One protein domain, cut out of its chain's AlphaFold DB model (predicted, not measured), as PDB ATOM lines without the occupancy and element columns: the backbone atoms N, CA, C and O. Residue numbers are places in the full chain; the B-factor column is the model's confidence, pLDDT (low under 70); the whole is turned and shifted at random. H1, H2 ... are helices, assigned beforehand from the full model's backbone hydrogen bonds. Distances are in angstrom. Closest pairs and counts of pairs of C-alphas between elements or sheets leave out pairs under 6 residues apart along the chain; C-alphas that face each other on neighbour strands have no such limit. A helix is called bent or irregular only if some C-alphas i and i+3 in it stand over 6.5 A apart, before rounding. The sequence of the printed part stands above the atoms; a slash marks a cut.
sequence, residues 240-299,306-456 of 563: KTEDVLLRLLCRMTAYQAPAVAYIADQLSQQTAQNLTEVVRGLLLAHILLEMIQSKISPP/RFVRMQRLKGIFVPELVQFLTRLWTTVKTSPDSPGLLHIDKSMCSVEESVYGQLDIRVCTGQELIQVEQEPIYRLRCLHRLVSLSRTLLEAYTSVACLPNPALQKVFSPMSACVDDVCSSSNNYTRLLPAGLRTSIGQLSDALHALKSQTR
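This is residues 240 to 299 and 306 to 456 of the 563 residues of the protein "Hypothetical protein" of Spirometra erinaceieuropaei (UniProt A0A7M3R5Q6). Two rows of three helices lie on each other as an up-and-down bundle, each running against the one before it in the chain: H3, H8 and H11 run the same way in one row, H2, H5 and H9 the other way in the second. H1 extends the first row past H3; H4 sits beyond one end, while short H6, H7 and H10 and the unnamed residues 331 to 352 lie toward the other. The 211 printed residues hold eleven named helices, H1 to H11 in order, and no named strand: all helix. It is compact, radius of gyration of the C-alphas 17.5 A, spanning 52 by 46 by 32 A.

Start at H1, residues 240 to 251: its residues 246 to 251 touch H3, residues 275 to 296, closest C-alphas Arg 247 and Ile 287, 6.4 A. H2, residues 256 to 269, forms a hairpin with H3 at a shallow tilt of 34 degrees, only just short of steep; the C-alphas of Leu 267 and Gly 281 are closest, 6.2 A. H4, residues 306 to 312, touches no helix. H5, residues 319 to 330, touches H2, closest C-alphas Ser 268 and Glu 320, 5.5 A. H6, residues 353 to 356, touches H8, residues 375 to 399, at Tyr 356 and Arg 381, closest C-alphas 4.6 A apart; H7, residues 361 to 365, touches H3, closest C-alphas Thr 276 and Cys 364, 5.2 A. H3 and H8 are the hubs, each touching four helices, and touch each other at a shallow tilt of 22 degrees, closest C-alphas Gln 293 and Ala 396, 6.5 A. H9, residues 405 to 423, is irregular, C-alphas 411 and 414 being 7.3 A apart, and touches H5, closest C-alphas Thr 326 and Met 415, 4.9 A. H10, residues 428 to 432, touches H9 only at the corner, closest C-alphas Cys 423 and Thr 430, 6.4 A. H11, residues 435 to 453, touches H8, closest C-alphas Arg 391 and Leu 444, 5.8 A. Every O i to N i+4 pair is within hydrogen-bond range in H1 to H5, H8 and H11; H9 has 13 of 15, H7 and H10 each 0 of 1 but 2 of 2 O i to N i+3 pairs, and H6 is too short.

Find C-alpha 240 at (194.985, 205.757, 153.763), where H1 begins. H3 runs 31.2 A; H8, the longest, runs 35.7 A from C-alpha 375 at (203.604, 187.927, 141.192). H11 ends at (200.903, 167.486, 172.897).

The C-alphas farthest apart, Phe 307 and Glu 373, are 53.8 A apart. Residues 300 to 305 are not printed, leaving 13.1 A between C-alphas 299 and 306. H5 to H6 is a long link. Among the 35 residues under pLDDT 70 are 306 to 316.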
ATOM      1  N   LYS A 240     194.201 205.617 152.517       52.19
ATOM      2  CA  LYS A 240     194.985 205.757 153.763       52.19
ATOM      3  C   LYS A 240     194.056 206.005 154.951       52.19
ATOM      4  O   LYS A 240     194.373 205.611 156.069       52.19
ATOM      5  N   THR A 241     192.890 206.600 154.697       61.34
ATOM      6  CA  THR A 241     191.858 206.771 155.709       61.34
ATOM      7  C   THR A 241     191.202 205.454 156.107       61.34
ATOM      8  O   THR A 241     190.978 205.315 157.291       61.34
ATOM      9  N   GLU A 242     190.945 204.459 155.243       71.31
ATOM     10  CA  GLU A 242     190.251 203.223 155.690       71.31
ATOM     11  C   GLU A 242     191.060 202.443 156.745       71.31
ATOM     12  O   GLU A 242     190.526 202.145 157.810       71.31
ATOM     13  N   ASP A 243     192.356 202.181 156.517       73.94
ATOM     14  CA  ASP A 243     193.225 201.502 157.502       73.94
ATOM     15  C   ASP A 243     193.342 202.315 158.804       73.94
ATOM     16  O   ASP A 243     193.113 201.806 159.903       73.94
ATOM     17  N   VAL A 244     193.633 203.616 158.690       78.94
ATOM     18  CA  VAL A 244     193.785 204.503 159.854       78.94
ATOM     19  C   VAL A 244     192.468 204.653 160.620       78.94
ATOM     20  O   VAL A 244     192.477 204.622 161.850       78.94
ATOM     21  N   LEU A 245     191.336 204.759 159.922       80.75
ATOM     22  CA  LEU A 245     189.999 204.845 160.508       80.75
ATOM     23  C   LEU A 245     189.626 203.534 161.190       80.75
ATOM     24  O   LEU A 245     189.177 203.580 162.327       80.75
ATOM     25  N   LEU A 246     189.842 202.372 160.568       82.44
ATOM     26  CA  LEU A 246     189.551 201.080 161.197       82.44
ATOM     27  C   LEU A 246     190.407 200.865 162.449       82.44
ATOM     28  O   LEU A 246     189.880 200.452 163.484       82.44
ATOM     29  N   ARG A 247     191.699 201.216 162.415       83.88
ATOM     30  CA  ARG A 247     192.555 201.184 163.614       83.88
ATOM     31  C   ARG A 247     192.083 202.165 164.688       83.88
ATOM     32  O   ARG A 247     192.084 201.817 165.868       83.88
ATOM     33  N   LEU A 248     191.666 203.374 164.309       82.69
ATOM     34  CA  LEU A 248     191.152 204.384 165.237       82.69
ATOM     35  C   LEU A 248     189.829 203.939 165.877       82.69
ATOM     36  O   LEU A 248     189.702 203.972 167.099       82.69
ATOM     37  N   LEU A 249     188.878 203.462 165.072       83.38
ATOM     38  CA  LEU A 249     187.573 202.967 165.512       83.38
ATOM     39  C   LEU A 249     187.720 201.769 166.446       83.38
ATOM     40  O   LEU A 249     187.053 201.709 167.477       83.38
ATOM     41  N   CYS A 250     188.644 200.855 166.146       81.00
ATOM     42  CA  CYS A 250     188.933 199.736 167.029       81.00
ATOM     43  C   CYS A 250     189.529 200.177 168.383       81.00
ATOM     44  O   CYS A 250     189.281 199.515 169.394       81.00
ATOM     45  N   ARG A 251     190.268 201.297 168.439       80.88
ATOM     46  CA  ARG A 251     190.805 201.878 169.688       80.88
ATOM     47  C   ARG A 251     189.758 202.638 170.508       80.88
ATOM     48  O   ARG A 251     189.935 202.800 171.713       80.88
ATOM     49  N   MET A 252     188.672 203.099 169.891       79.75
ATOM     50  CA  MET A 252     187.581 203.791 170.580       79.75
ATOM     51  C   MET A 252     186.631 202.785 171.235       79.75
ATOM     52  O   MET A 252     185.959 202.017 170.553       79.75
ATOM     53  N   THR A 253     186.504 202.817 172.563       74.06
ATOM     54  CA  THR A 253     185.705 201.841 173.334       74.06
ATOM     55  C   THR A 253     184.242 201.741 172.888       74.06
ATOM     56  O   THR A 253     183.683 200.647 172.897       74.06
ATOM     57  N   ALA A 254     183.634 202.850 172.456       76.88
ATOM     58  CA  ALA A 254     182.250 202.886 171.977       76.88
ATOM     59  C   ALA A 254     182.049 202.197 170.612       76.88
ATOM     60  O   ALA A 254     181.007 201.589 170.379       76.88
ATOM     61  N   TYR A 255     183.046 202.260 169.722       78.62
ATOM     62  CA  TYR A 255     182.959 201.760 168.341       78.62
ATOM     63  C   TYR A 255     183.746 200.467 168.111       78.62
ATOM     64  O   TYR A 255     183.631 199.849 167.054       78.62
ATOM     65  N   GLN A 256     184.486 200.012 169.120       81.44
ATOM     66  CA  GLN A 256     185.319 198.823 169.054       81.44
ATOM     67  C   GLN A 256     184.535 197.560 168.675       81.44
ATOM     68  O   GLN A 256     184.954 196.832 167.781       81.44
ATOM     69  N   ALA A 257     183.421 197.265 169.351       80.06
ATOM     70  CA  ALA A 257     182.659 196.042 169.087       80.06
ATOM     71  C   ALA A 257     182.014 196.031 167.682       80.06
ATOM     72  O   ALA A 257     182.189 195.035 166.979       80.06
ATOM     73  N   PRO A 258     181.357 197.117 167.221       84.19
ATOM     74  CA  PRO A 258     180.895 197.227 165.836       84.19
ATOM     75  C   PRO A 258     182.020 197.109 164.799       84.19
ATOM     76  O   PRO A 258     181.851 196.409 163.805       84.19
ATOM     77  N   ALA A 259     183.175 197.742 165.033       86.06
ATOM     78  CA  ALA A 259     184.307 197.685 164.108       86.06
ATOM     79  C   ALA A 259     184.901 196.271 164.008       86.06
ATOM     80  O   ALA A 259     185.163 195.788 162.909       86.06
ATOM     81  N   VAL A 260     185.055 195.568 165.135       87.00
ATOM     82  CA  VAL A 260     185.518 194.171 165.151       87.00
ATOM     83  C   VAL A 260     184.521 193.252 164.450       87.00
ATOM     84  O   VAL A 260     184.942 192.417 163.655       87.00
ATOM     85  N   ALA A 261     183.218 193.421 164.697       86.69
ATOM     86  CA  ALA A 261     182.179 192.642 164.028       86.69
ATOM     87  C   ALA A 261     182.186 192.874 162.509       86.69
ATOM     88  O   ALA A 261     182.121 191.914 161.749       86.69
ATOM     89  N   TYR A 262     182.342 194.127 162.072       89.81
ATOM     90  CA  TYR A 262     182.469 194.472 160.657       89.81
ATOM     91  C   TYR A 262     183.687 193.800 160.011       89.81
ATOM     92  O   TYR A 262     183.559 193.168 158.966       89.81
ATOM     93  N   ILE A 263     184.866 193.879 160.640       90.19
ATOM     94  CA  ILE A 263     186.074 193.252 160.088       90.19
ATOM     95  C   ILE A 263     185.946 191.719 160.079       90.19
ATOM     96  O   ILE A 263     186.349 191.081 159.109       90.19
ATOM     97  N   ALA A 264     185.375 191.116 161.126       90.12
ATOM     98  CA  ALA A 264     185.148 189.674 161.193       90.12
ATOM     99  C   ALA A 264     184.187 189.188 160.094       90.12
ATOM    100  O   ALA A 264     184.473 188.191 159.432       90.12
ATOM    101  N   ASP A 265     183.104 189.927 159.845       90.50
ATOM    102  CA  ASP A 265     182.154 189.636 158.770       90.50
ATOM    103  C   ASP A 265     182.832 189.712 157.393       90.50
ATOM    104  O   ASP A 265     182.749 188.763 156.609       90.50
ATOM    105  N   GLN A 266     183.628 190.760 157.146       89.44
ATOM    106  CA  GLN A 266     184.430 190.896 155.923       89.44
ATOM    107  C   GLN A 266     185.406 189.727 155.735       89.44
ATOM    108  O   GLN A 266     185.482 189.152 154.650       89.44
ATOM    109  N   LEU A 267     186.122 189.323 156.789       90.12
ATOM    110  CA  LEU A 267     187.019 188.166 156.730       90.12
ATOM    111  C   LEU A 267     186.258 186.865 156.474       90.12
ATOM    112  O   LEU A 267     186.767 185.996 155.767       90.12
ATOM    113  N   SER A 268     185.049 186.706 157.018       88.81
ATOM    114  CA  SER A 268     184.228 185.512 156.802       88.81
ATOM    115  C   SER A 268     183.774 185.389 155.340       88.81
ATOM    116  O   SER A 268     183.964 184.333 154.729       88.81
ATOM    117  N   GLN A 269     183.287 186.489 154.754       87.44
ATOM    118  CA  GLN A 269     182.727 186.546 153.402       87.44
ATOM    119  C   GLN A 269     183.798 186.541 152.303       87.44
ATOM    120  O   GLN A 269     183.523 186.111 151.185       87.44
ATOM    121  N   GLN A 270     185.025 186.975 152.601       82.44
ATOM    122  CA  GLN A 270     186.114 186.985 151.625       82.44
ATOM    123  C   GLN A 270     186.477 185.570 151.147       82.44
ATOM    124  O   GLN A 270     187.022 184.749 151.891       82.44
ATOM    125  N   THR A 271     186.231 185.304 149.864       74.31
ATOM    126  CA  THR A 271     186.828 184.191 149.122       74.31
ATOM    127  C   THR A 271     188.056 184.728 148.405       74.31
ATOM    128  O   THR A 271     187.897 185.549 147.514       74.31
ATOM    129  N   ALA A 272     189.261 184.312 148.795       76.56
ATOM    130  CA  ALA A 272     190.502 184.759 148.166       76.56
ATOM    131  C   ALA A 272     190.612 184.224 146.725       76.56
ATOM    132  O   ALA A 272     191.170 183.149 146.510       76.56
ATOM    133  N   GLN A 273     190.045 184.945 145.756       81.31
ATOM    134  CA  GLN A 273     190.123 184.612 144.331       81.31
ATOM    135  C   GLN A 273     191.337 185.284 143.687       81.31
ATOM    136  O   GLN A 273     191.974 184.705 142.812       81.31
ATOM    137  N   ASN A 274     191.689 186.478 144.173       85.38
ATOM    138  CA  ASN A 274     192.790 187.285 143.658       85.38
ATOM    139  C   ASN A 274     193.834 187.597 144.733       85.38
ATOM    140  O   ASN A 274     193.531 187.682 145.926       85.38
ATOM    141  N   LEU A 275     195.076 187.854 144.311       84.56
ATOM    142  CA  LEU A 275     196.149 188.220 145.241       84.56
ATOM    143  C   LEU A 275     195.855 189.547 145.965       84.56
ATOM    144  O   LEU A 275     196.175 189.688 147.138       84.56
ATOM    145  N   THR A 276     195.179 190.494 145.311       86.00
ATOM    146  CA  THR A 276     194.733 191.767 145.909       86.00
ATOM    147  C   THR A 276     193.787 191.555 147.099       86.00
ATOM    148  O   THR A 276     193.919 192.218 148.128       86.00
ATOM    149  N   GLU A 277     192.872 190.590 146.998       86.31
ATOM    150  CA  GLU A 277     191.945 190.216 148.073       86.31
ATOM    151  C   GLU A 277     192.678 189.533 149.230       86.31
ATOM    152  O   GLU A 277     192.373 189.803 150.391       86.31
ATOM    153  N   VAL A 278     193.694 188.712 148.932       88.12
ATOM    154  CA  VAL A 278     194.566 188.114 149.957       88.12
ATOM    155  C   VAL A 278     195.295 189.198 150.745       88.12
ATOM    156  O   VAL A 278     195.295 189.163 151.975       88.12
ATOM    157  N   VAL A 279     195.883 190.185 150.063       88.62
ATOM    158  CA  VAL A 279     196.581 191.302 150.718       88.62
ATOM    159  C   VAL A 279     195.601 192.097 151.595       88.62
ATOM    160  O   VAL A 279     195.933 192.420 152.738       88.62
ATOM    161  N   ARG A 280     194.363 192.343 151.127       87.19
ATOM    162  CA  ARG A 280     193.332 193.053 151.909       87.19
ATOM    163  C   ARG A 280     192.924 192.259 153.147       87.19
ATOM    164  O   ARG A 280     192.860 192.826 154.235       87.19
ATOM    165  N   GLY A 281     192.693 190.958 153.011       89.25
ATOM    166  CA  GLY A 281     192.349 190.100 154.141       89.25
ATOM    167  C   GLY A 281     193.493 189.962 155.154       89.25
ATOM    168  O   GLY A 281     193.252 190.002 156.358       89.25
ATOM    169  N   LEU A 282     194.754 189.904 154.705       90.69
ATOM    170  CA  LEU A 282     195.928 189.918 155.591       90.69
ATOM    171  C   LEU A 282     196.086 191.254 156.341       90.69
ATOM    172  O   LEU A 282     196.510 191.254 157.499       90.69
ATOM    173  N   LEU A 283     195.726 192.385 155.722       89.25
ATOM    174  CA  LEU A 283     195.675 193.689 156.393       89.25
ATOM    175  C   LEU A 283     194.599 193.706 157.487       89.25
ATOM    176  O   LEU A 283     194.890 194.042 158.632       89.25
ATOM    177  N   LEU A 284     193.374 193.296 157.156       90.12
ATOM    178  CA  LEU A 284     192.261 193.222 158.108       90.12
ATOM    179  C   LEU A 284     192.571 192.273 159.278       90.12
ATOM    180  O   LEU A 284     192.335 192.608 160.441       90.12
ATOM    181  N   ALA A 285     193.177 191.120 158.980       91.44
ATOM    182  CA  ALA A 285     193.661 190.168 159.973       91.44
ATOM    183  C   ALA A 285     194.716 190.784 160.904       91.44
ATOM    184  O   ALA A 285     194.689 190.552 162.114       91.44
ATOM    185  N   HIS A 286     195.618 191.603 160.360       90.94
ATOM    186  CA  HIS A 286     196.612 192.313 161.154       90.94
ATOM    187  C   HIS A 286     195.986 193.343 162.100       90.94
ATOM    188  O   HIS A 286     196.347 193.357 163.274       90.94
ATOM    189  N   ILE A 287     195.029 194.151 161.628       88.62
ATOM    190  CA  ILE A 287     194.331 195.151 162.455       88.62
ATOM    191  C   ILE A 287     193.616 194.473 163.632       88.62
ATOM    192  O   ILE A 287     193.744 194.910 164.777       88.62
ATOM    193  N   LEU A 288     192.898 193.372 163.380       88.50
ATOM    194  CA  LEU A 288     192.250 192.602 164.448       88.50
ATOM    195  C   LEU A 288     193.259 192.033 165.445       88.50
ATOM    196  O   LEU A 288     193.005 192.035 166.650       88.50
ATOM    197  N   LEU A 289     194.409 191.563 164.964       88.25
ATOM    198  CA  LEU A 289     195.426 190.988 165.829       88.25
ATOM    199  C   LEU A 289     196.138 192.041 166.691       88.25
ATOM    200  O   LEU A 289     196.348 191.789 167.874       88.25
ATOM    201  N   GLU A 290     196.433 193.233 166.154       86.19
ATOM    202  CA  GLU A 290     196.933 194.375 166.943       86.19
ATOM    203  C   GLU A 290     195.961 194.716 168.081       86.19
ATOM    204  O   GLU A 290     196.362 194.960 169.222       86.19
ATOM    205  N   MET A 291     194.660 194.670 167.795       83.06
ATOM    206  CA  MET A 291     193.619 194.907 168.790       83.06
ATOM    207  C   MET A 291     193.564 193.826 169.862       83.06
ATOM    208  O   MET A 291     193.476 194.152 171.049       83.06
ATOM    209  N   ILE A 292     193.656 192.558 169.469       83.25
ATOM    210  CA  ILE A 292     193.748 191.431 170.400       83.25
ATOM    211  C   ILE A 292     194.980 191.608 171.300       83.25
ATOM    212  O   ILE A 292     194.846 191.589 172.520       83.25
ATOM    213  N   GLN A 293     196.154 191.888 170.732       80.56
ATOM    214  CA  GLN A 293     197.397 192.088 171.483       80.56
ATOM    215  C   GLN A 293     197.332 193.279 172.450       80.56
ATOM    216  O   GLN A 293     197.787 193.168 173.589       80.56
ATOM    217  N   SER A 294     196.691 194.385 172.055       75.75
ATOM    218  CA  SER A 294     196.495 195.550 172.932       75.75
ATOM    219  C   SER A 294     195.655 195.245 174.181       75.75
ATOM    220  O   SER A 294     195.808 195.907 175.201       75.75
ATOM    221  N   LYS A 295     194.790 194.219 174.132       71.38
ATOM    222  CA  LYS A 295     194.009 193.744 175.289       71.38
ATOM    223  C   LYS A 295     194.767 192.746 176.161       71.38
ATOM    224  O   LYS A 295     194.423 192.573 177.329       71.38
ATOM    225  N   ILE A 296     195.759 192.073 175.586       68.62
ATOM    226  CA  ILE A 296     196.585 191.067 176.259       68.62
ATOM    227  C   ILE A 296     197.671 191.741 177.114       68.62
ATOM    228  O   ILE A 296     198.012 191.224 178.177       68.62
ATOM    229  N   SER A 297     198.156 192.919 176.703       52.28
ATOM    230  CA  SER A 297     199.226 193.654 177.389       52.28
ATOM    231  C   SER A 297     198.704 194.812 178.256       52.28
ATOM    232  O   SER A 297     198.193 195.802 177.728       52.28
ATOM    233  N   PRO A 298     198.852 194.718 179.591       50.19
ATOM    234  CA  PRO A 298     199.419 195.835 180.348       50.19
ATOM    235  C   PRO A 298     200.564 195.397 181.293       50.19
ATOM    236  O   PRO A 298     200.626 194.226 181.685       50.19
ATOM    237  N   PRO A 299     201.466 196.329 181.666       47.22
ATOM    238  CA  PRO A 299     202.602 196.071 182.548       47.22
ATOM    239  C   PRO A 299     202.134 195.887 184.003       47.22
ATOM    240  O   PRO A 299     201.250 196.604 184.460       47.22
ATOM    241  N   ARG A 306     193.049 189.335 187.823       50.34
ATOM    242  CA  ARG A 306     192.832 188.390 186.713       50.34
ATOM    243  C   ARG A 306     191.351 188.050 186.514       50.34
ATOM    244  O   ARG A 306     190.902 187.941 185.376       50.34
ATOM    245  N   PHE A 307     190.584 187.944 187.601       43.16
ATOM    246  CA  PHE A 307     189.143 187.647 187.564       43.16
ATOM    247  C   PHE A 307     188.318 188.826 187.034       43.16
ATOM    248  O   PHE A 307     187.440 188.654 186.187       43.16
ATOM    249  N   VAL A 308     188.646 190.043 187.481       45.16
ATOM    250  CA  VAL A 308     188.045 191.283 186.965       45.16
ATOM    251  C   VAL A 308     188.416 191.471 185.489       45.16
ATOM    252  O   VAL A 308     187.578 191.892 184.689       45.16
ATOM    253  N   ARG A 309     189.634 191.072 185.088       48.88
ATOM    254  CA  ARG A 309     190.036 191.013 183.678       48.88
ATOM    255  C   ARG A 309     189.214 190.015 182.874       48.88
ATOM    256  O   ARG A 309     188.712 190.420 181.837       48.88
ATOM    257  N   MET A 310     188.980 188.782 183.327       47.41
ATOM    258  CA  MET A 310     188.150 187.822 182.572       47.41
ATOM    259  C   MET A 310     186.756 188.374 182.230       47.41
ATOM    260  O   MET A 310     186.265 188.147 181.127       47.41
ATOM    261  N   GLN A 311     186.153 189.182 183.109       46.22
ATOM    262  CA  GLN A 311     184.898 189.880 182.802       46.22
ATOM    263  C   GLN A 311     185.058 191.051 181.809       46.22
ATOM    264  O   GLN A 311     184.120 191.346 181.065       46.22
ATOM    265  N   ARG A 312     186.229 191.707 181.766       45.53
ATOM    266  CA  ARG A 312     186.593 192.761 180.790       45.53
ATOM    267  C   ARG A 312     187.042 192.210 179.432       45.53
ATOM    268  O   ARG A 312     186.946 192.915 178.433       45.53
ATOM    269  N   LEU A 313     187.483 190.956 179.372       52.31
ATOM    270  CA  LEU A 313     187.924 190.256 178.162       52.31
ATOM    271  C   LEU A 313     186.758 189.711 177.314       52.31
ATOM    272  O   LEU A 313     186.925 188.760 176.548       52.31
ATOM    273  N   LYS A 314     185.570 190.327 177.403       48.66
ATOM    274  CA  LYS A 314     184.482 190.078 176.450       48.66
ATOM    275  C   LYS A 314     185.001 190.372 175.033       48.66
ATOM    276  O   LYS A 314     185.282 191.521 174.695       48.66
ATOM    277  N   GLY A 315     185.152 189.321 174.227       54.88
ATOM    278  CA  GLY A 315     185.458 189.421 172.798       54.88
ATOM    279  C   GLY A 315     186.939 189.453 172.406       54.88
ATOM    280  O   GLY A 315     187.274 190.176 171.475       54.88
ATOM    281  N   ILE A 316     187.838 188.715 173.079       69.19
ATOM    282  CA  ILE A 316     189.180 188.466 172.498       69.19
ATOM    283  C   ILE A 316     189.127 187.396 171.398       69.19
ATOM    284  O   ILE A 316     189.881 187.465 170.432       69.19
ATOM    285  N   PHE A 317     188.253 186.399 171.534       81.69
ATOM    286  CA  PHE A 317     188.216 185.304 170.574       81.69
ATOM    287  C   PHE A 317     187.402 185.676 169.331       81.69
ATOM    288  O   PHE A 317     186.186 185.833 169.412       81.69
ATOM    289  N   VAL A 318     188.093 185.780 168.194       86.94
ATOM    290  CA  VAL A 318     187.507 185.992 166.864       86.94
ATOM    291  C   VAL A 318     187.730 184.722 166.024       86.94
ATOM    292  O   VAL A 318     188.848 184.514 165.534       86.94
ATOM    293  N   PRO A 319     186.733 183.826 165.893       87.38
ATOM    294  CA  PRO A 319     186.878 182.571 165.148       87.38
ATOM    295  C   PRO A 319     187.048 182.783 163.639       87.38
ATOM    296  O   PRO A 319     187.787 182.033 162.999       87.38
ATOM    297  N   GLU A 320     186.430 183.823 163.076       91.38
ATOM    298  CA  GLU A 320     186.476 184.157 161.648       91.38
ATOM    299  C   GLU A 320     187.913 184.434 161.195       91.38
ATOM    300  O   GLU A 320     188.312 184.042 160.099       91.38
ATOM    301  N   LEU A 321     188.721 185.035 162.073       91.25
ATOM    302  CA  LEU A 321     190.139 185.290 161.842       91.25
ATOM    303  C   LEU A 321     190.933 183.981 161.718       91.25
ATOM    304  O   LEU A 321     191.715 183.819 160.780       91.25
ATOM    305  N   VAL A 322     190.706 183.021 162.621       91.19
ATOM    306  CA  VAL A 322     191.369 181.705 162.558       91.19
ATOM    307  C   VAL A 322     190.946 180.958 161.298       91.19
ATOM    308  O   VAL A 322     191.785 180.385 160.600       91.19
ATOM    309  N   GLN A 323     189.654 180.991 160.976       91.38
ATOM    310  CA  GLN A 323     189.110 180.339 159.793       91.38
ATOM    311  C   GLN A 323     189.638 180.973 158.500       91.38
ATOM    312  O   GLN A 323     189.948 180.255 157.551       91.38
ATOM    313  N   PHE A 324     189.782 182.299 158.451       92.94
ATOM    314  CA  PHE A 324     190.383 183.008 157.323       92.94
ATOM    315  C   PHE A 324     191.848 182.610 157.113       92.94
ATOM    316  O   PHE A 324     192.200 182.177 156.017       92.94
ATOM    317  N   LEU A 325     192.688 182.655 158.157       92.50
ATOM    318  CA  LEU A 325     194.088 182.229 158.034       92.50
ATOM    319  C   LEU A 325     194.191 180.750 157.636       92.50
ATOM    320  O   LEU A 325     194.992 180.402 156.773       92.50
ATOM    321  N   THR A 326     193.342 179.886 158.199       91.38
ATOM    322  CA  THR A 326     193.280 178.463 157.827       91.38
ATOM    323  C   THR A 326     192.931 178.285 156.347       91.38
ATOM    324  O   THR A 326     193.577 177.494 155.662       91.38
ATOM    325  N   ARG A 327     191.960 179.045 155.819       90.38
ATOM    326  CA  ARG A 327     191.628 179.046 154.384       90.38
ATOM    327  C   ARG A 327     192.813 179.501 153.535       90.38
ATOM    328  O   ARG A 327     193.124 178.838 152.552       90.38
ATOM    329  N   LEU A 328     193.536 180.549 153.927       90.38
ATOM    330  CA  LEU A 328     194.747 180.956 153.204       90.38
ATOM    331  C   LEU A 328     195.812 179.850 153.197       90.38
ATOM    332  O   LEU A 328     196.385 179.576 152.146       90.38
ATOM    333  N   TRP A 329     196.010 179.135 154.307       89.88
ATOM    334  CA  TRP A 329     196.907 177.973 154.349       89.88
ATOM    335  C   TRP A 329     196.494 176.851 153.389       89.88
ATOM    336  O   TRP A 329     197.360 176.194 152.815       89.88
ATOM    337  N   THR A 330     195.196 176.656 153.133       86.88
ATOM    338  CA  THR A 330     194.751 175.692 152.110       86.88
ATOM    339  C   THR A 330     195.128 176.115 150.689       86.88
ATOM    340  O   THR A 330     195.386 175.249 149.860       86.88
ATOM    341  N   THR A 331     195.255 177.419 150.413       85.94
ATOM    342  CA  THR A 331     195.681 177.934 149.092       85.94
ATOM    343  C   THR A 331     197.185 177.806 148.828       85.94
ATOM    344  O   THR A 331     197.635 178.088 147.722       85.94
ATOM    345  N   VAL A 332     197.965 177.379 149.826       83.62
ATOM    346  CA  VAL A 332     199.398 177.061 149.684       83.62
ATOM    347  C   VAL A 332     199.593 175.629 149.158       83.62
ATOM    348  O   VAL A 332     200.652 175.303 148.615       83.62
ATOM    349  N   LYS A 333     198.572 174.770 149.298       72.62
ATOM    350  CA  LYS A 333     198.638 173.352 148.931       72.62
ATOM    351  C   LYS A 333     198.855 173.143 147.433       72.62
ATOM    352  O   LYS A 333     198.306 173.851 146.590       72.62
ATOM    353  N   THR A 334     199.610 172.094 147.131       65.50
ATOM    354  CA  THR A 334     199.829 171.548 145.793       65.50
ATOM    355  C   THR A 334     198.737 170.530 145.471       65.50
ATOM    356  O   THR A 334     198.814 169.382 145.898       65.50
ATOM    357  N   SER A 335     197.702 170.934 144.732       63.00
ATOM    358  CA  SER A 335     196.818 169.965 144.071       63.00
ATOM    359  C   SER A 335     197.362 169.673 142.668       63.00
ATOM    360  O   SER A 335     197.724 170.627 141.975       63.00
ATOM    361  N   PRO A 336     197.416 168.402 142.224       58.66
ATOM    362  CA  PRO A 336     197.897 168.045 140.887       58.66
ATOM    363  C   PRO A 336     197.073 168.673 139.748       58.66
ATOM    364  O   PRO A 336     197.619 168.885 138.669       58.66
ATOM    365  N   ASP A 337     195.806 169.025 139.999       57.94
ATOM    366  CA  ASP A 337     194.882 169.529 138.972       57.94
ATOM    367  C   ASP A 337     194.785 171.071 138.917       57.94
ATOM    368  O   ASP A 337     194.311 171.626 137.928       57.94
ATOM    369  N   SER A 338     195.244 171.789 139.955       62.28
ATOM    370  CA  SER A 338     195.271 173.263 139.980       62.28
ATOM    371  C   SER A 338     196.201 173.800 141.084       62.28
ATOM    372  O   SER A 338     195.948 173.510 142.262       62.28
ATOM    373  N   PRO A 339     197.233 174.610 140.772       67.88
ATOM    374  CA  PRO A 339     198.060 175.237 141.798       67.88
ATOM    375  C   PRO A 339     197.225 176.232 142.612       67.88
ATOM    376  O   PRO A 339     196.464 177.028 142.062       67.88
ATOM    377  N   GLY A 340     197.350 176.178 143.939       77.25
ATOM    378  CA  GLY A 340     196.679 177.128 144.821       77.25
ATOM    379  C   GLY A 340     197.200 178.560 144.639       77.25
ATOM    380  O   GLY A 340     198.327 178.780 144.200       77.25
ATOM    381  N   LEU A 341     196.388 179.558 144.997       82.88
ATOM    382  CA  LEU A 341     196.678 180.981 144.758       82.88
ATOM    383  C   LEU A 341     198.010 181.471 145.369       82.88
ATOM    384  O   LEU A 341     198.664 182.353 144.813       82.88
ATOM    385  N   LEU A 342     198.424 180.902 146.505       81.75
ATOM    386  CA  LEU A 342     199.684 181.232 147.186       81.75
ATOM    387  C   LEU A 342     200.810 180.238 146.878       81.75
ATOM    388  O   LEU A 342     201.888 180.310 147.474       81.75
ATOM    389  N   HIS A 343     200.585 179.319 145.942       84.31
ATOM    390  CA  HIS A 343     201.593 178.371 145.515       84.31
ATOM    391  C   HIS A 343     202.718 179.067 144.730       84.31
ATOM    392  O   HIS A 343     202.506 179.998 143.944       84.31
ATOM    393  N   ILE A 344     203.946 178.618 144.976       82.44
ATOM    394  CA  ILE A 344     205.175 179.158 144.395       82.44
ATOM    395  C   ILE A 344     205.850 178.025 143.621       82.44
ATOM    396  O   ILE A 344     206.467 177.147 144.218       82.44
ATOM    397  N   ASP A 345     205.743 178.082 142.294       78.69
ATOM    398  CA  ASP A 345     206.309 177.074 141.384       78.69
ATOM    399  C   ASP A 345     207.817 177.266 141.137       78.69
ATOM    400  O   ASP A 345     208.538 176.333 140.786       78.69
ATOM    401  N   LYS A 346     208.313 178.500 141.298       81.38
ATOM    402  CA  LYS A 346     209.707 178.877 141.024       81.38
ATOM    403  C   LYS A 346     210.527 178.884 142.312       81.38
ATOM    404  O   LYS A 346     210.083 179.410 143.325       81.38
ATOM    405  N   SER A 347     211.756 178.374 142.262       82.69
ATOM    406  CA  SER A 347     212.679 178.447 143.403       82.69
ATOM    407  C   SER A 347     212.980 179.905 143.774       82.69
ATOM    408  O   SER A 347     213.439 180.674 142.931       82.69
ATOM    409  N   MET A 348     212.735 180.270 145.035       82.56
ATOM    410  CA  MET A 348     212.958 181.609 145.603       82.56
ATOM    411  C   MET A 348     214.081 181.614 146.652       82.56
ATOM    412  O   MET A 348     214.212 182.561 147.423       82.56
ATOM    413  N   CYS A 349     214.906 180.565 146.707       79.56
ATOM    414  CA  CYS A 349     215.915 180.366 147.755       79.56
ATOM    415  C   CYS A 349     216.949 181.495 147.888       79.56
ATOM    416  O   CYS A 349     217.528 181.646 148.960       79.56
ATOM    417  N   SER A 350     217.193 182.258 146.821       78.50
ATOM    418  CA  SER A 350     218.168 183.355 146.769       78.50
ATOM    419  C   SER A 350     217.603 184.723 147.167       78.50
ATOM    420  O   SER A 350     218.355 185.693 147.194       78.50
ATOM    421  N   VAL A 351     216.300 184.835 147.452       83.44
ATOM    422  CA  VAL A 351     215.662 186.116 147.789       83.44
ATOM    423  C   VAL A 351     215.902 186.456 149.263       83.44
ATOM    424  O   VAL A 351     215.603 185.655 150.151       83.44
ATOM    425  N   GLU A 352     216.415 187.659 149.531       83.19
ATOM    426  CA  GLU A 352     216.648 188.169 150.888       83.19
ATOM    427  C   GLU A 352     215.351 188.572 151.611       83.19
ATOM    428  O   GLU A 352     214.365 188.978 150.994       83.19
ATOM    429  N   GLU A 353     215.368 188.518 152.947       82.75
ATOM    430  CA  GLU A 353     214.229 188.866 153.814       82.75
ATOM    431  C   GLU A 353     213.762 190.318 153.670       82.75
ATOM    432  O   GLU A 353     212.566 190.594 153.751       82.75
ATOM    433  N   SER A 354     214.670 191.239 153.347       80.88
ATOM    434  CA  SER A 354     214.356 192.644 153.060       80.88
ATOM    435  C   SER A 354     213.340 192.809 151.919       80.88
ATOM    436  O   SER A 354     212.531 193.737 151.936       80.88
ATOM    437  N   VAL A 355     213.330 191.883 150.952       81.38
ATOM    438  CA  VAL A 355     212.497 191.952 149.742       81.38
ATOM    439  C   VAL A 355     211.078 191.438 149.991       81.38
ATOM    440  O   VAL A 355     210.123 191.962 149.402       81.38
ATOM    441  N   TYR A 356     210.920 190.429 150.856       82.44
ATOM    442  CA  TYR A 356     209.624 189.803 151.151       82.44
ATOM    443  C   TYR A 356     209.051 190.124 152.541       82.44
ATOM    444  O   TYR A 356     207.908 189.767 152.831       82.44
ATOM    445  N   GLY A 357     209.808 190.813 153.395       77.56
ATOM    446  CA  GLY A 357     209.416 191.131 154.767       77.56
ATOM    447  C   GLY A 357     208.260 192.127 154.874       77.56
ATOM    448  O   GLY A 357     207.465 192.048 155.811       77.56
ATOM    449  N   GLN A 358     208.127 193.035 153.903       81.31
ATOM    450  CA  GLN A 358     207.091 194.069 153.882       81.31
ATOM    451  C   GLN A 358     206.055 193.794 152.791       81.31
ATOM    452  O   GLN A 358     206.389 193.561 151.628       81.31
ATOM    453  N   LEU A 359     204.782 193.829 153.184       81.44
ATOM    454  CA  LEU A 359     203.650 193.691 152.278       81.44
ATOM    455  C   LEU A 359     203.172 195.087 151.870       81.44
ATOM    456  O   LEU A 359     202.807 195.881 152.738       81.44
ATOM    457  N   ASP A 360     203.176 195.384 150.572       78.69
ATOM    458  CA  ASP A 360     202.700 196.677 150.087       78.69
ATOM    459  C   ASP A 360     201.169 196.733 150.114       78.69
ATOM    460  O   ASP A 360     200.478 196.000 149.404       78.69
ATOM    461  N   ILE A 361     200.639 197.611 150.961       73.88
ATOM    462  CA  ILE A 361     199.203 197.775 151.193       73.88
ATOM    463  C   ILE A 361     198.541 198.528 150.025       73.88
ATOM    464  O   ILE A 361     197.333 198.417 149.813       73.88
ATOM    465  N   ARG A 362     199.325 199.255 149.212       73.88
ATOM    466  CA  ARG A 362     198.828 200.053 148.078       73.88
ATOM    467  C   ARG A 362     198.182 199.189 146.994       73.88
ATOM    468  O   ARG A 362     197.254 199.642 146.320       73.88
ATOM    469  N   VAL A 363     198.569 197.918 146.917       75.62
ATOM    470  CA  VAL A 363     197.994 196.906 146.018       75.62
ATOM    471  C   VAL A 363     196.516 196.616 146.320       75.62
ATOM    472  O   VAL A 363     195.726 196.417 145.401       75.62
ATOM    473  N   CYS A 364     196.090 196.672 147.586       70.25
ATOM    474  CA  CYS A 364     194.674 196.517 147.962       70.25
ATOM    475  C   CYS A 364     193.802 197.680 147.495       70.25
ATOM    476  O   CYS A 364     192.595 197.533 147.327       70.25
ATOM    477  N   THR A 365     194.416 198.853 147.362       66.06
ATOM    478  CA  THR A 365     193.730 200.124 147.109       66.06
ATOM    479  C   THR A 365     193.635 200.453 145.619       66.06
ATOM    480  O   THR A 365     193.147 201.517 145.256       66.06
ATOM    481  N   GLY A 366     194.131 199.557 144.754       65.38
ATOM    482  CA  GLY A 366     194.194 199.764 143.305       65.38
ATOM    483  C   GLY A 366     195.220 200.816 142.865       65.38
ATOM    484  O   GLY A 366     195.262 201.156 141.688       65.38
ATOM    485  N   GLN A 367     196.043 201.332 143.788       65.62
ATOM    486  CA  GLN A 367     197.078 202.334 143.504       65.62
ATOM    487  C   GLN A 367     198.296 201.731 142.794       65.62
ATOM    488  O   GLN A 367     198.959 202.422 142.025       65.62
ATOM    489  N   GLU A 368     198.574 200.447 143.027       69.31
ATOM    490  CA  GLU A 368     199.601 199.684 142.320       69.31
ATOM    491  C   GLU A 368     198.999 198.389 141.762       69.31
ATOM    492  O   GLU A 368     198.347 197.627 142.479       69.31
ATOM    493  N   LEU A 369     199.220 198.144 140.468       74.25
ATOM    494  CA  LEU A 369     198.845 196.905 139.789       74.25
ATOM    495  C   LEU A 369     199.996 195.903 139.893       74.25
ATOM    496  O   LEU A 369     201.149 196.239 139.623       74.25
ATOM    497  N   ILE A 370     199.675 194.661 140.250       77.50
ATOM    498  CA  ILE A 370     200.661 193.580 140.320       77.50
ATOM    499  C   ILE A 370     201.072 193.222 138.893       77.50
ATOM    500  O   ILE A 370     200.270 192.714 138.112       77.50
ATOM    501  N   GLN A 371     202.331 193.480 138.553       80.62
ATOM    502  CA  GLN A 371     202.901 193.016 137.292       80.62
ATOM    503  C   GLN A 371     203.147 191.501 137.359       80.62
ATOM    504  O   GLN A 371     203.569 190.986 138.395       80.62
ATOM    505  N   VAL A 372     202.940 190.794 136.243       77.94
ATOM    506  CA  VAL A 372     203.080 189.322 136.140       77.94
ATOM    507  C   VAL A 372     204.468 188.835 136.592       77.94
ATOM    508  O   VAL A 372     204.611 187.769 137.182       77.94
ATOM    509  N   GLU A 373     205.508 189.644 136.387       78.56
ATOM    510  CA  GLU A 373     206.883 189.329 136.800       78.56
ATOM    511  C   GLU A 373     207.094 189.395 138.323       78.56
ATOM    512  O   GLU A 373     207.925 188.672 138.873       78.56
ATOM    513  N   GLN A 374     206.320 190.236 139.015       83.00
ATOM    514  CA  GLN A 374     206.412 190.456 140.462       83.00
ATOM    515  C   GLN A 374     205.482 189.536 141.260       83.00
ATOM    516  O   GLN A 374     205.618 189.424 142.480       83.00
ATOM    517  N   GLU A 375     204.560 188.849 140.588       83.62
ATOM    518  CA  GLU A 375     203.604 187.927 141.192       83.62
ATOM    519  C   GLU A 375     204.234 186.885 142.143       83.62
ATOM    520  O   GLU A 375     203.758 186.780 143.277       83.62
ATOM    521  N   PRO A 376     205.325 186.164 141.800       85.44
ATOM    522  CA  PRO A 376     205.930 185.202 142.728       85.44
ATOM    523  C   PRO A 376     206.518 185.860 143.985       85.44
ATOM    524  O   PRO A 376     206.442 185.287 145.071       85.44
ATOM    525  N   ILE A 377     207.057 187.078 143.864       86.19
ATOM    526  CA  ILE A 377     207.585 187.848 145.001       86.19
ATOM    527  C   ILE A 377     206.430 188.311 145.893       86.19
ATOM    528  O   ILE A 377     206.523 188.249 147.118       86.19
ATOM    529  N   TYR A 378     205.306 188.721 145.304       87.19
ATOM    530  CA  TYR A 378     204.113 189.079 146.065       87.19
ATOM    531  C   TYR A 378     203.453 187.874 146.744       87.19
ATOM    532  O   TYR A 378     203.034 187.997 147.898       87.19
ATOM    533  N   ARG A 379     203.414 186.697 146.104       88.75
ATOM    534  CA  ARG A 379     202.989 185.442 146.754       88.75
ATOM    535  C   ARG A 379     203.891 185.119 147.946       88.75
ATOM    536  O   ARG A 379     203.383 184.811 149.021       88.75
ATOM    537  N   LEU A 380     205.207 185.295 147.797       88.75
ATOM    538  CA  LEU A 380     206.175 185.127 148.884       88.75
ATOM    539  C   LEU A 380     205.952 186.129 150.035       88.75
ATOM    540  O   LEU A 380     205.972 185.725 151.197       88.75
ATOM    541  N   ARG A 381     205.667 187.406 149.740       90.06
ATOM    542  CA  ARG A 381     205.294 188.426 150.744       90.06
ATOM    543  C   ARG A 381     204.018 188.052 151.499       90.06
ATOM    544  O   ARG A 381     203.972 188.149 152.725       90.06
ATOM    545  N   CYS A 382     202.988 187.604 150.779       90.69
ATOM    546  CA  CYS A 382     201.727 187.160 151.377       90.69
ATOM    547  C   CYS A 382     201.943 185.946 152.285       90.69
ATOM    548  O   CYS A 382     201.427 185.916 153.398       90.69
ATOM    549  N   LEU A 383     202.750 184.979 151.840       90.88
ATOM    550  CA  LEU A 383     203.103 183.785 152.602       90.88
ATOM    551  C   LEU A 383     203.891 184.138 153.874       90.88
ATOM    552  O   LEU A 383     203.549 183.672 154.958       90.88
ATOM    553  N   HIS A 384     204.896 185.013 153.776       91.69
ATOM    554  CA  HIS A 384     205.642 185.503 154.937       91.69
ATOM    555  C   HIS A 384     204.713 186.168 155.958       91.69
ATOM    556  O   HIS A 384     204.761 185.875 157.157       91.69
ATOM    557  N   ARG A 385     203.800 187.020 155.474       91.62
ATOM    558  CA  ARG A 385     202.832 187.695 156.334       91.62
ATOM    559  C   ARG A 385     201.835 186.725 156.964       91.62
ATOM    560  O   ARG A 385     201.537 186.870 158.145       91.62
ATOM    561  N   LEU A 386     201.367 185.729 156.217       93.00
ATOM    562  CA  LEU A 386     200.502 184.662 156.714       93.00
ATOM    563  C   LEU A 386     201.171 183.894 157.861       93.00
ATOM    564  O   LEU A 386     200.564 183.741 158.917       93.00
ATOM    565  N   VAL A 387     202.434 183.486 157.701       92.75
ATOM    566  CA  VAL A 387     203.206 182.787 158.746       92.75
ATOM    567  C   VAL A 387     203.352 183.653 159.997       92.75
ATOM    568  O   VAL A 387     203.068 183.197 161.106       92.75
ATOM    569  N   SER A 388     203.739 184.919 159.819       92.06
ATOM    570  CA  SER A 388     203.879 185.889 160.909       92.06
ATOM    571  C   SER A 388     202.566 186.083 161.680       92.06
ATOM    572  O   SER A 388     202.561 186.006 162.911       92.06
ATOM    573  N   LEU A 389     201.442 186.270 160.977       92.38
ATOM    574  CA  LEU A 389     200.122 186.452 161.588       92.38
ATOM    575  C   LEU A 389     199.619 185.179 162.275       92.38
ATOM    576  O   LEU A 389     199.127 185.249 163.397       92.38
ATOM    577  N   SER A 390     199.778 184.006 161.656       93.75
ATOM    578  CA  SER A 390     199.393 182.727 162.266       93.75
ATOM    579  C   SER A 390     200.160 182.454 163.558       93.75
ATOM    580  O   SER A 390     199.564 182.006 164.537       93.75
ATOM    581  N   ARG A 391     201.462 182.761 163.588       92.25
ATOM    582  CA  ARG A 391     202.292 182.610 164.787       92.25
ATOM    583  C   ARG A 391     201.883 183.579 165.890       92.25
ATOM    584  O   ARG A 391     201.623 183.152 167.009       92.25
ATOM    585  N   THR A 392     201.796 184.867 165.571       89.69
ATOM    586  CA  THR A 392     201.430 185.902 166.550       89.69
ATOM    587  C   THR A 392     200.016 185.702 167.097       89.69
ATOM    588  O   THR A 392     199.766 185.976 168.268       89.69
ATOM    589  N   LEU A 393     199.099 185.159 166.291       90.25
ATOM    590  CA  LEU A 393     197.764 184.763 166.730       90.25
ATOM    591  C   LEU A 393     197.807 183.550 167.668       90.25
ATOM    592  O   LEU A 393     197.164 183.569 168.719       90.25
ATOM    593  N   LEU A 394     198.570 182.509 167.325       89.31
ATOM    594  CA  LEU A 394     198.749 181.342 168.192       89.31
ATOM    595  C   LEU A 394     199.360 181.746 169.543       89.31
ATOM    596  O   LEU A 394     198.862 181.333 170.588       89.31
ATOM    597  N   GLU A 395     200.387 182.596 169.541       87.50
ATOM    598  CA  GLU A 395     201.006 183.146 170.752       87.50
ATOM    599  C   GLU A 395     200.005 183.983 171.567       87.50
ATOM    600  O   GLU A 395     199.905 183.821 172.783       87.50
ATOM    601  N   ALA A 396     199.193 184.823 170.918       83.94
ATOM    602  CA  ALA A 396     198.168 185.627 171.584       83.94
ATOM    603  C   ALA A 396     197.095 184.767 172.284       83.94
ATOM    604  O   ALA A 396     196.706 185.054 173.416       83.94
ATOM    605  N   TYR A 397     196.631 183.689 171.649       83.81
ATOM    606  CA  TYR A 397     195.604 182.815 172.227       83.81
ATOM    607  C   TYR A 397     196.142 181.758 173.195       83.81
ATOM    608  O   TYR A 397     195.367 181.242 173.993       83.81
ATOM    609  N   THR A 398     197.437 181.437 173.154       79.62
ATOM    610  CA  THR A 398     198.071 180.520 174.121       79.62
ATOM    611  C   THR A 398     198.621 181.242 175.351       79.62
ATOM    612  O   THR A 398     198.618 180.671 176.439       79.62
ATOM    613  N   SER A 399     199.058 182.498 175.213       74.44
ATOM    614  CA  SER A 399     199.527 183.324 176.338       74.44
ATOM    615  C   SER A 399     198.398 183.770 177.269       74.44
ATOM    616  O   SER A 399     198.615 183.942 178.470       74.44
ATOM    617  N   VAL A 400     197.181 183.927 176.745       65.50
ATOM    618  CA  VAL A 400     196.006 184.298 177.536       65.50
ATOM    619  C   VAL A 400     195.082 183.106 177.685       65.50
ATOM    620  O   VAL A 400     194.751 182.436 176.715       65.50
ATOM    621  N   ALA A 401     194.598 182.884 178.908       60.72
ATOM    622  CA  ALA A 401     193.555 181.904 179.212       60.72
ATOM    623  C   ALA A 401     192.177 182.356 178.669       60.72
ATOM    624  O   ALA A 401     191.211 182.469 179.418       60.72
ATOM    625  N   CYS A 402     192.100 182.696 177.377       62.84
ATOM    626  CA  CYS A 402     190.874 183.081 176.677       62.84
ATOM    627  C   CYS A 402     189.943 181.880 176.497       62.84
ATOM    628  O   CYS A 402     188.726 182.012 176.591       62.84
ATOM    629  N   LEU A 403     190.531 180.721 176.192       68.56
ATOM    630  CA  LEU A 403     189.844 179.461 175.962       68.56
ATOM    631  C   LEU A 403     190.641 178.326 176.612       68.56
ATOM    632  O   LEU A 403     191.871 178.396 176.665       68.56
ATOM    633  N   PRO A 404     189.972 177.255 177.064       72.50
ATOM    634  CA  PRO A 404     190.660 176.085 177.585       72.50
ATOM    635  C   PRO A 404     191.469 175.393 176.472       72.50
ATOM    636  O   PRO A 404     191.017 175.308 175.325       72.50
ATOM    637  N   ASN A 405     192.640 174.839 176.811       74.06
ATOM    638  CA  ASN A 405     193.560 174.200 175.853       74.06
ATOM    639  C   ASN A 405     192.893 173.182 174.899       74.06
ATOM    640  O   ASN A 405     193.198 173.220 173.707       74.06
ATOM    641  N   PRO A 406     191.941 172.325 175.334       77.31
ATOM    642  CA  PRO A 406     191.238 171.418 174.421       77.31
ATOM    643  C   PRO A 406     190.396 172.130 173.349       77.31
ATOM    644  O   PRO A 406     190.256 171.628 172.235       77.31
ATOM    645  N   ALA A 407     189.830 173.301 173.661       78.88
ATOM    646  CA  ALA A 407     189.093 174.097 172.683       78.88
ATOM    647  C   ALA A 407     190.052 174.723 171.662       78.88
ATOM    648  O   ALA A 407     189.790 174.654 170.462       78.88
ATOM    649  N   LEU A 408     191.198 175.241 172.119       83.56
ATOM    650  CA  LEU A 408     192.253 175.743 171.234       83.56
ATOM    651  C   LEU A 408     192.776 174.638 170.307       83.56
ATOM    652  O   LEU A 408     192.868 174.847 169.102       83.56
ATOM    653  N   GLN A 409     193.023 173.430 170.819       84.25
ATOM    654  CA  GLN A 409     193.430 172.290 169.989       84.25
ATOM    655  C   GLN A 409     192.447 172.023 168.845       84.25
ATOM    656  O   GLN A 409     192.873 171.836 167.708       84.25
ATOM    657  N   LYS A 410     191.135 172.055 169.113       85.88
ATOM    658  CA  LYS A 410     190.112 171.873 168.072       85.88
ATOM    659  C   LYS A 410     190.108 173.008 167.051       85.88
ATOM    660  O   LYS A 410     190.040 172.739 165.855       85.88
ATOM    661  N   VAL A 411     190.211 174.254 167.511       88.88
ATOM    662  CA  VAL A 411     190.206 175.455 166.659       88.88
ATOM    663  C   VAL A 411     191.418 175.491 165.719       88.88
ATOM    664  O   VAL A 411     191.276 175.822 164.546       88.88
ATOM    665  N   PHE A 412     192.598 175.103 166.207       90.94
ATOM    666  CA  PHE A 412     193.851 175.124 165.443       90.94
ATOM    667  C   PHE A 412     194.162 173.817 164.701       90.94
ATOM    668  O   PHE A 412     195.064 173.788 163.860       90.94
ATOM    669  N   SER A 413     193.414 172.739 164.958       89.75
ATOM    670  CA  SER A 413     193.582 171.447 164.284       89.75
ATOM    671  C   SER A 413     193.600 171.526 162.749       89.75
ATOM    672  O   SER A 413     194.487 170.895 162.169       89.75
ATOM    673  N   PRO A 414     192.684 172.246 162.065       90.88
ATOM    674  CA  PRO A 414     192.692 172.294 160.603       90.88
ATOM    675  C   PRO A 414     193.893 173.073 160.052       90.88
ATOM    676  O   PRO A 414     194.482 172.655 159.057       90.88
ATOM    677  N   MET A 415     194.310 174.157 160.718       90.44
ATOM    678  CA  MET A 415     195.505 174.905 160.320       90.44
ATOM    679  C   MET A 415     196.766 174.061 160.496       90.44
ATOM    680  O   MET A 415     197.589 174.013 159.588       90.44
ATOM    681  N   SER A 416     196.889 173.333 161.611       90.31
ATOM    682  CA  SER A 416     198.015 172.418 161.818       90.31
ATOM    683  C   SER A 416     198.064 171.326 160.756       90.31
ATOM    684  O   SER A 416     199.126 171.115 160.199       90.31
ATOM    685  N   ALA A 417     196.938 170.711 160.384       89.44
ATOM    686  CA  ALA A 417     196.928 169.727 159.299       89.44
ATOM    687  C   ALA A 417     197.395 170.315 157.951       89.44
ATOM    688  O   ALA A 417     198.038 169.622 157.169       89.44
ATOM    689  N   CYS A 418     197.092 171.588 157.668       87.94
ATOM    690  CA  CYS A 418     197.574 172.258 156.457       87.94
ATOM    691  C   CYS A 418     199.075 172.564 156.515       87.94
ATOM    692  O   CYS A 418     199.766 172.378 155.519       87.94
ATOM    693  N   VAL A 419     199.582 173.011 157.666       88.19
ATOM    694  CA  VAL A 419     201.017 173.272 157.864       88.19
ATOM    695  C   VAL A 419     201.820 171.967 157.817       88.19
ATOM    696  O   VAL A 419     202.861 171.927 157.168       88.19
ATOM    697  N   ASP A 420     201.313 170.889 158.421       88.00
ATOM    698  CA  ASP A 420     201.937 169.558 158.408       88.00
ATOM    699  C   ASP A 420     202.070 169.025 156.965       88.00
ATOM    700  O   ASP A 420     203.104 168.473 156.596       88.00
ATOM    701  N   ASP A 421     201.060 169.244 156.119       85.31
ATOM    702  CA  ASP A 421     201.048 168.873 154.692       85.31
ATOM    703  C   ASP A 421     202.071 169.682 153.868       85.31
ATOM    704  O   ASP A 421     202.792 169.143 153.027       85.31
ATOM    705  N   VAL A 422     202.214 170.980 154.164       84.06
ATOM    706  CA  VAL A 422     203.241 171.844 153.552       84.06
ATOM    707  C   VAL A 422     204.651 171.410 153.968       84.06
ATOM    708  O   VAL A 422     205.569 171.415 153.148       84.06
ATOM    709  N   CYS A 423     204.827 171.019 155.231       83.19
ATOM    710  CA  CYS A 423     206.095 170.561 155.803       83.19
ATOM    711  C   CYS A 423     206.425 169.093 155.507       83.19
ATOM    712  O   CYS A 423     207.542 168.654 155.794       83.19
ATOM    713  N   SER A 424     205.477 168.325 154.968       82.06
ATOM    714  CA  SER A 424     205.634 166.890 154.757       82.06
ATOM    715  C   SER A 424     206.797 166.589 153.816       82.06
ATOM    716  O   SER A 424     206.984 167.238 152.789       82.06
ATOM    717  N   SER A 425     207.576 165.558 154.148       63.09
ATOM    718  CA  SER A 425     208.753 165.136 153.376       63.09
ATOM    719  C   SER A 425     208.427 164.686 151.948       63.09
ATOM    720  O   SER A 425     209.313 164.680 151.094       63.09
ATOM    721  N   SER A 426     207.166 164.334 151.683       64.12
ATOM    722  CA  SER A 426     206.627 164.039 150.356       64.12
ATOM    723  C   SER A 426     206.493 165.285 149.473       64.12
ATOM    724  O   SER A 426     206.488 165.162 148.251       64.12
ATOM    725  N   ASN A 427     206.407 166.480 150.067       70.00
ATOM    726  CA  ASN A 427     206.170 167.730 149.365       70.00
ATOM    727  C   ASN A 427     207.475 168.541 149.294       70.00
ATOM    728  O   ASN A 427     207.951 169.107 150.277       70.00
ATOM    729  N   ASN A 428     208.084 168.632 148.107       72.38
ATOM    730  CA  ASN A 428     209.332 169.388 147.904       72.38
ATOM    731  C   ASN A 428     209.152 170.920 148.011       72.38
ATOM    732  O   ASN A 428     210.115 171.664 147.826       72.38
ATOM    733  N   TYR A 429     207.950 171.405 148.325       79.81
ATOM    734  CA  TYR A 429     207.600 172.823 148.348       79.81
ATOM    735  C   TYR A 429     208.456 173.658 149.313       79.81
ATOM    736  O   TYR A 429     208.965 174.712 148.939       79.81
ATOM    737  N   THR A 430     208.719 173.167 150.527       78.88
ATOM    738  CA  THR A 430     209.568 173.883 151.503       78.88
ATOM    739  C   THR A 430     210.996 174.099 151.008       78.88
ATOM    740  O   THR A 430     211.654 175.047 151.441       78.88
ATOM    741  N   ARG A 431     211.478 173.268 150.070       81.38
ATOM    742  CA  ARG A 431     212.805 173.419 149.459       81.38
ATOM    743  C   ARG A 431     212.885 174.607 148.507       81.38
ATOM    744  O   ARG A 431     213.992 175.094 148.321       81.38
ATOM    745  N   LEU A 432     211.755 175.060 147.958       82.94
ATOM    746  CA  LEU A 432     211.653 176.206 147.046       82.94
ATOM    747  C   LEU A 432     211.650 177.555 147.786       82.94
ATOM    748  O   LEU A 432     211.825 178.599 147.162       82.94
ATOM    749  N   LEU A 433     211.447 177.538 149.107       85.00
ATOM    750  CA  LEU A 433     211.310 178.735 149.934       85.00
ATOM    751  C   LEU A 433     212.661 179.200 150.512       85.00
ATOM    752  O   LEU A 433     213.508 178.352 150.840       85.00
ATOM    753  N   PRO A 434     212.840 180.523 150.725       88.62
ATOM    754  CA  PRO A 434     213.985 181.082 151.443       88.62
ATOM    755  C   PRO A 434     214.187 180.449 152.825       88.62
ATOM    756  O   PRO A 434     213.227 180.060 153.499       88.62
ATOM    757  N   ALA A 435     215.441 180.395 153.283       85.62
ATOM    758  CA  ALA A 435     215.798 179.760 154.552       85.62
ATOM    759  C   ALA A 435     215.078 180.381 155.767       85.62
ATOM    760  O   ALA A 435     214.556 179.636 156.595       85.62
ATOM    761  N   GLY A 436     214.984 181.715 155.845       84.94
ATOM    762  CA  GLY A 436     214.315 182.415 156.957       84.94
ATOM    763  C   GLY A 436     212.807 182.152 157.039       84.94
ATOM    764  O   GLY A 436     212.221 182.049 158.118       84.94
ATOM    765  N   LEU A 437     212.162 181.947 155.891       86.88
ATOM    766  CA  LEU A 437     210.747 181.606 155.860       86.88
ATOM    767  C   LEU A 437     210.517 180.127 156.206       86.88
ATOM    768  O   LEU A 437     209.577 179.796 156.927       86.88
ATOM    769  N   ARG A 438     211.418 179.238 155.774       88.25
ATOM    770  CA  ARG A 438     211.396 177.814 156.139       88.25
ATOM    771  C   ARG A 438     211.533 177.603 157.645       88.25
ATOM    772  O   ARG A 438     210.785 176.810 158.212       88.25
ATOM    773  N   THR A 439     212.449 178.318 158.295       89.25
ATOM    774  CA  THR A 439     212.601 178.261 159.757       89.25
ATOM    775  C   THR A 439     211.363 178.802 160.465       89.25
ATOM    776  O   THR A 439     210.912 178.193 161.429       89.25
ATOM    777  N   SER A 440     210.760 179.881 159.958       89.25
ATOM    778  CA  SER A 440     209.531 180.456 160.522       89.25
ATOM    779  C   SER A 440     208.327 179.509 160.423       89.25
ATOM    780  O   SER A 440     207.566 179.383 161.382       89.25
ATOM    781  N   ILE A 441     208.172 178.798 159.298       90.38
ATOM    782  CA  ILE A 441     207.147 177.753 159.142       90.38
ATOM    783  C   ILE A 441     207.419 176.582 160.096       90.38
ATOM    784  O   ILE A 441     206.490 176.104 160.743       90.38
ATOM    785  N   GLY A 442     208.678 176.150 160.224       89.56
ATOM    786  CA  GLY A 442     209.070 175.109 161.178       89.56
ATOM    787  C   GLY A 442     208.711 175.480 162.617       89.56
ATOM    788  O   GLY A 442     208.032 174.721 163.296       89.56
ATOM    789  N   GLN A 443     209.042 176.704 163.038       91.44
ATOM    790  CA  GLN A 443     208.693 177.227 164.364       91.44
ATOM    791  C   GLN A 443     207.176 177.279 164.600       91.44
ATOM    792  O   GLN A 443     206.715 176.986 165.703       91.44
ATOM    793  N   LEU A 444     206.386 177.634 163.579       91.94
ATOM    794  CA  LEU A 444     204.924 177.589 163.657       91.94
ATOM    795  C   LEU A 444     204.411 176.149 163.814       91.94
ATOM    796  O   LEU A 444     203.531 175.905 164.639       91.94
ATOM    797  N   SER A 445     204.963 175.205 163.047       92.00
ATOM    798  CA  SER A 445     204.624 173.780 163.141       92.00
ATOM    799  C   SER A 445     204.935 173.221 164.532       92.00
ATOM    800  O   SER A 445     204.065 172.633 165.179       92.00
ATOM    801  N   ASP A 446     206.130 173.505 165.054       91.44
ATOM    802  CA  ASP A 446     206.559 173.086 166.389       91.44
ATOM    803  C   ASP A 446     205.642 173.656 167.480       91.44
ATOM    804  O   ASP A 446     205.238 172.936 168.395       91.44
ATOM    805  N   ALA A 447     205.242 174.928 167.368       89.50
ATOM    806  CA  ALA A 447     204.310 175.557 168.300       89.50
ATOM    807  C   ALA A 447     202.904 174.922 168.252       89.50
ATOM    808  O   ALA A 447     202.273 174.716 169.293       89.50
ATOM    809  N   LEU A 448     202.410 174.558 167.063       89.56
ATOM    810  CA  LEU A 448     201.131 173.856 166.896       89.56
ATOM    811  C   LEU A 448     201.192 172.418 167.436       89.56
ATOM    812  O   LEU A 448     200.245 171.957 168.080       89.56
ATOM    813  N   HIS A 449     202.312 171.719 167.245       88.69
ATOM    814  CA  HIS A 449     202.549 170.408 167.844       88.69
ATOM    815  C   HIS A 449     202.675 170.479 169.367       88.69
ATOM    816  O   HIS A 449     202.118 169.623 170.058       88.69
ATOM    817  N   ALA A 450     203.325 171.514 169.903       88.19
ATOM    818  CA  ALA A 450     203.380 171.775 171.337       88.19
ATOM    819  C   ALA A 450     201.980 172.017 171.926       88.19
ATOM    820  O   ALA A 450     201.692 171.561 173.029       88.19
ATOM    821  N   LEU A 451     201.078 172.669 171.184       84.00
ATOM    822  CA  LEU A 451     199.678 172.807 171.588       84.00
ATOM    823  C   LEU A 451     198.940 171.456 171.571       84.00
ATOM    824  O   LEU A 451     198.201 171.156 172.509       84.00
ATOM    825  N   LYS A 452     199.136 170.620 170.540       82.00
ATOM    826  CA  LYS A 452     198.528 169.276 170.434       82.00
ATOM    827  C   LYS A 452     199.020 168.311 171.521       82.00
ATOM    828  O   LYS A 452     198.244 167.491 172.005       82.00
ATOM    829  N   SER A 453     200.293 168.390 171.910       79.50
ATOM    830  CA  SER A 453     200.903 167.486 172.897       79.50
ATOM    831  C   SER A 453     200.500 167.793 174.344       79.50
ATOM    832  O   SER A 453     200.643 166.932 175.217       79.50
ATOM    833  N   GLN A 454     199.918 168.968 174.604       70.44
ATOM    834  CA  GLN A 454     199.304 169.330 175.884       70.44
ATOM    835  C   GLN A 454     197.997 168.544 176.110       70.44
ATOM    836  O   GLN A 454     196.890 169.068 176.040       70.44
ATOM    837  N   THR A 455     198.123 167.247 176.381       54.47
ATOM    838  CA  THR A 455     197.013 166.317 176.665       54.47
ATOM    839  C   THR A 455     196.451 166.458 178.079       54.47
ATOM    840  O   THR A 455     195.380 165.931 178.377       54.47
ATOM    841  N   ARG A 456     197.129 167.204 178.956       49.06
ATOM    842  CA  ARG A 456     196.560 167.624 180.233       49.06
ATOM    843  C   ARG A 456     195.935 169.005 180.053       49.06
ATOM    844  O   ARG A 456     196.689 169.941 179.776       49.06
TER     845      ARG A 456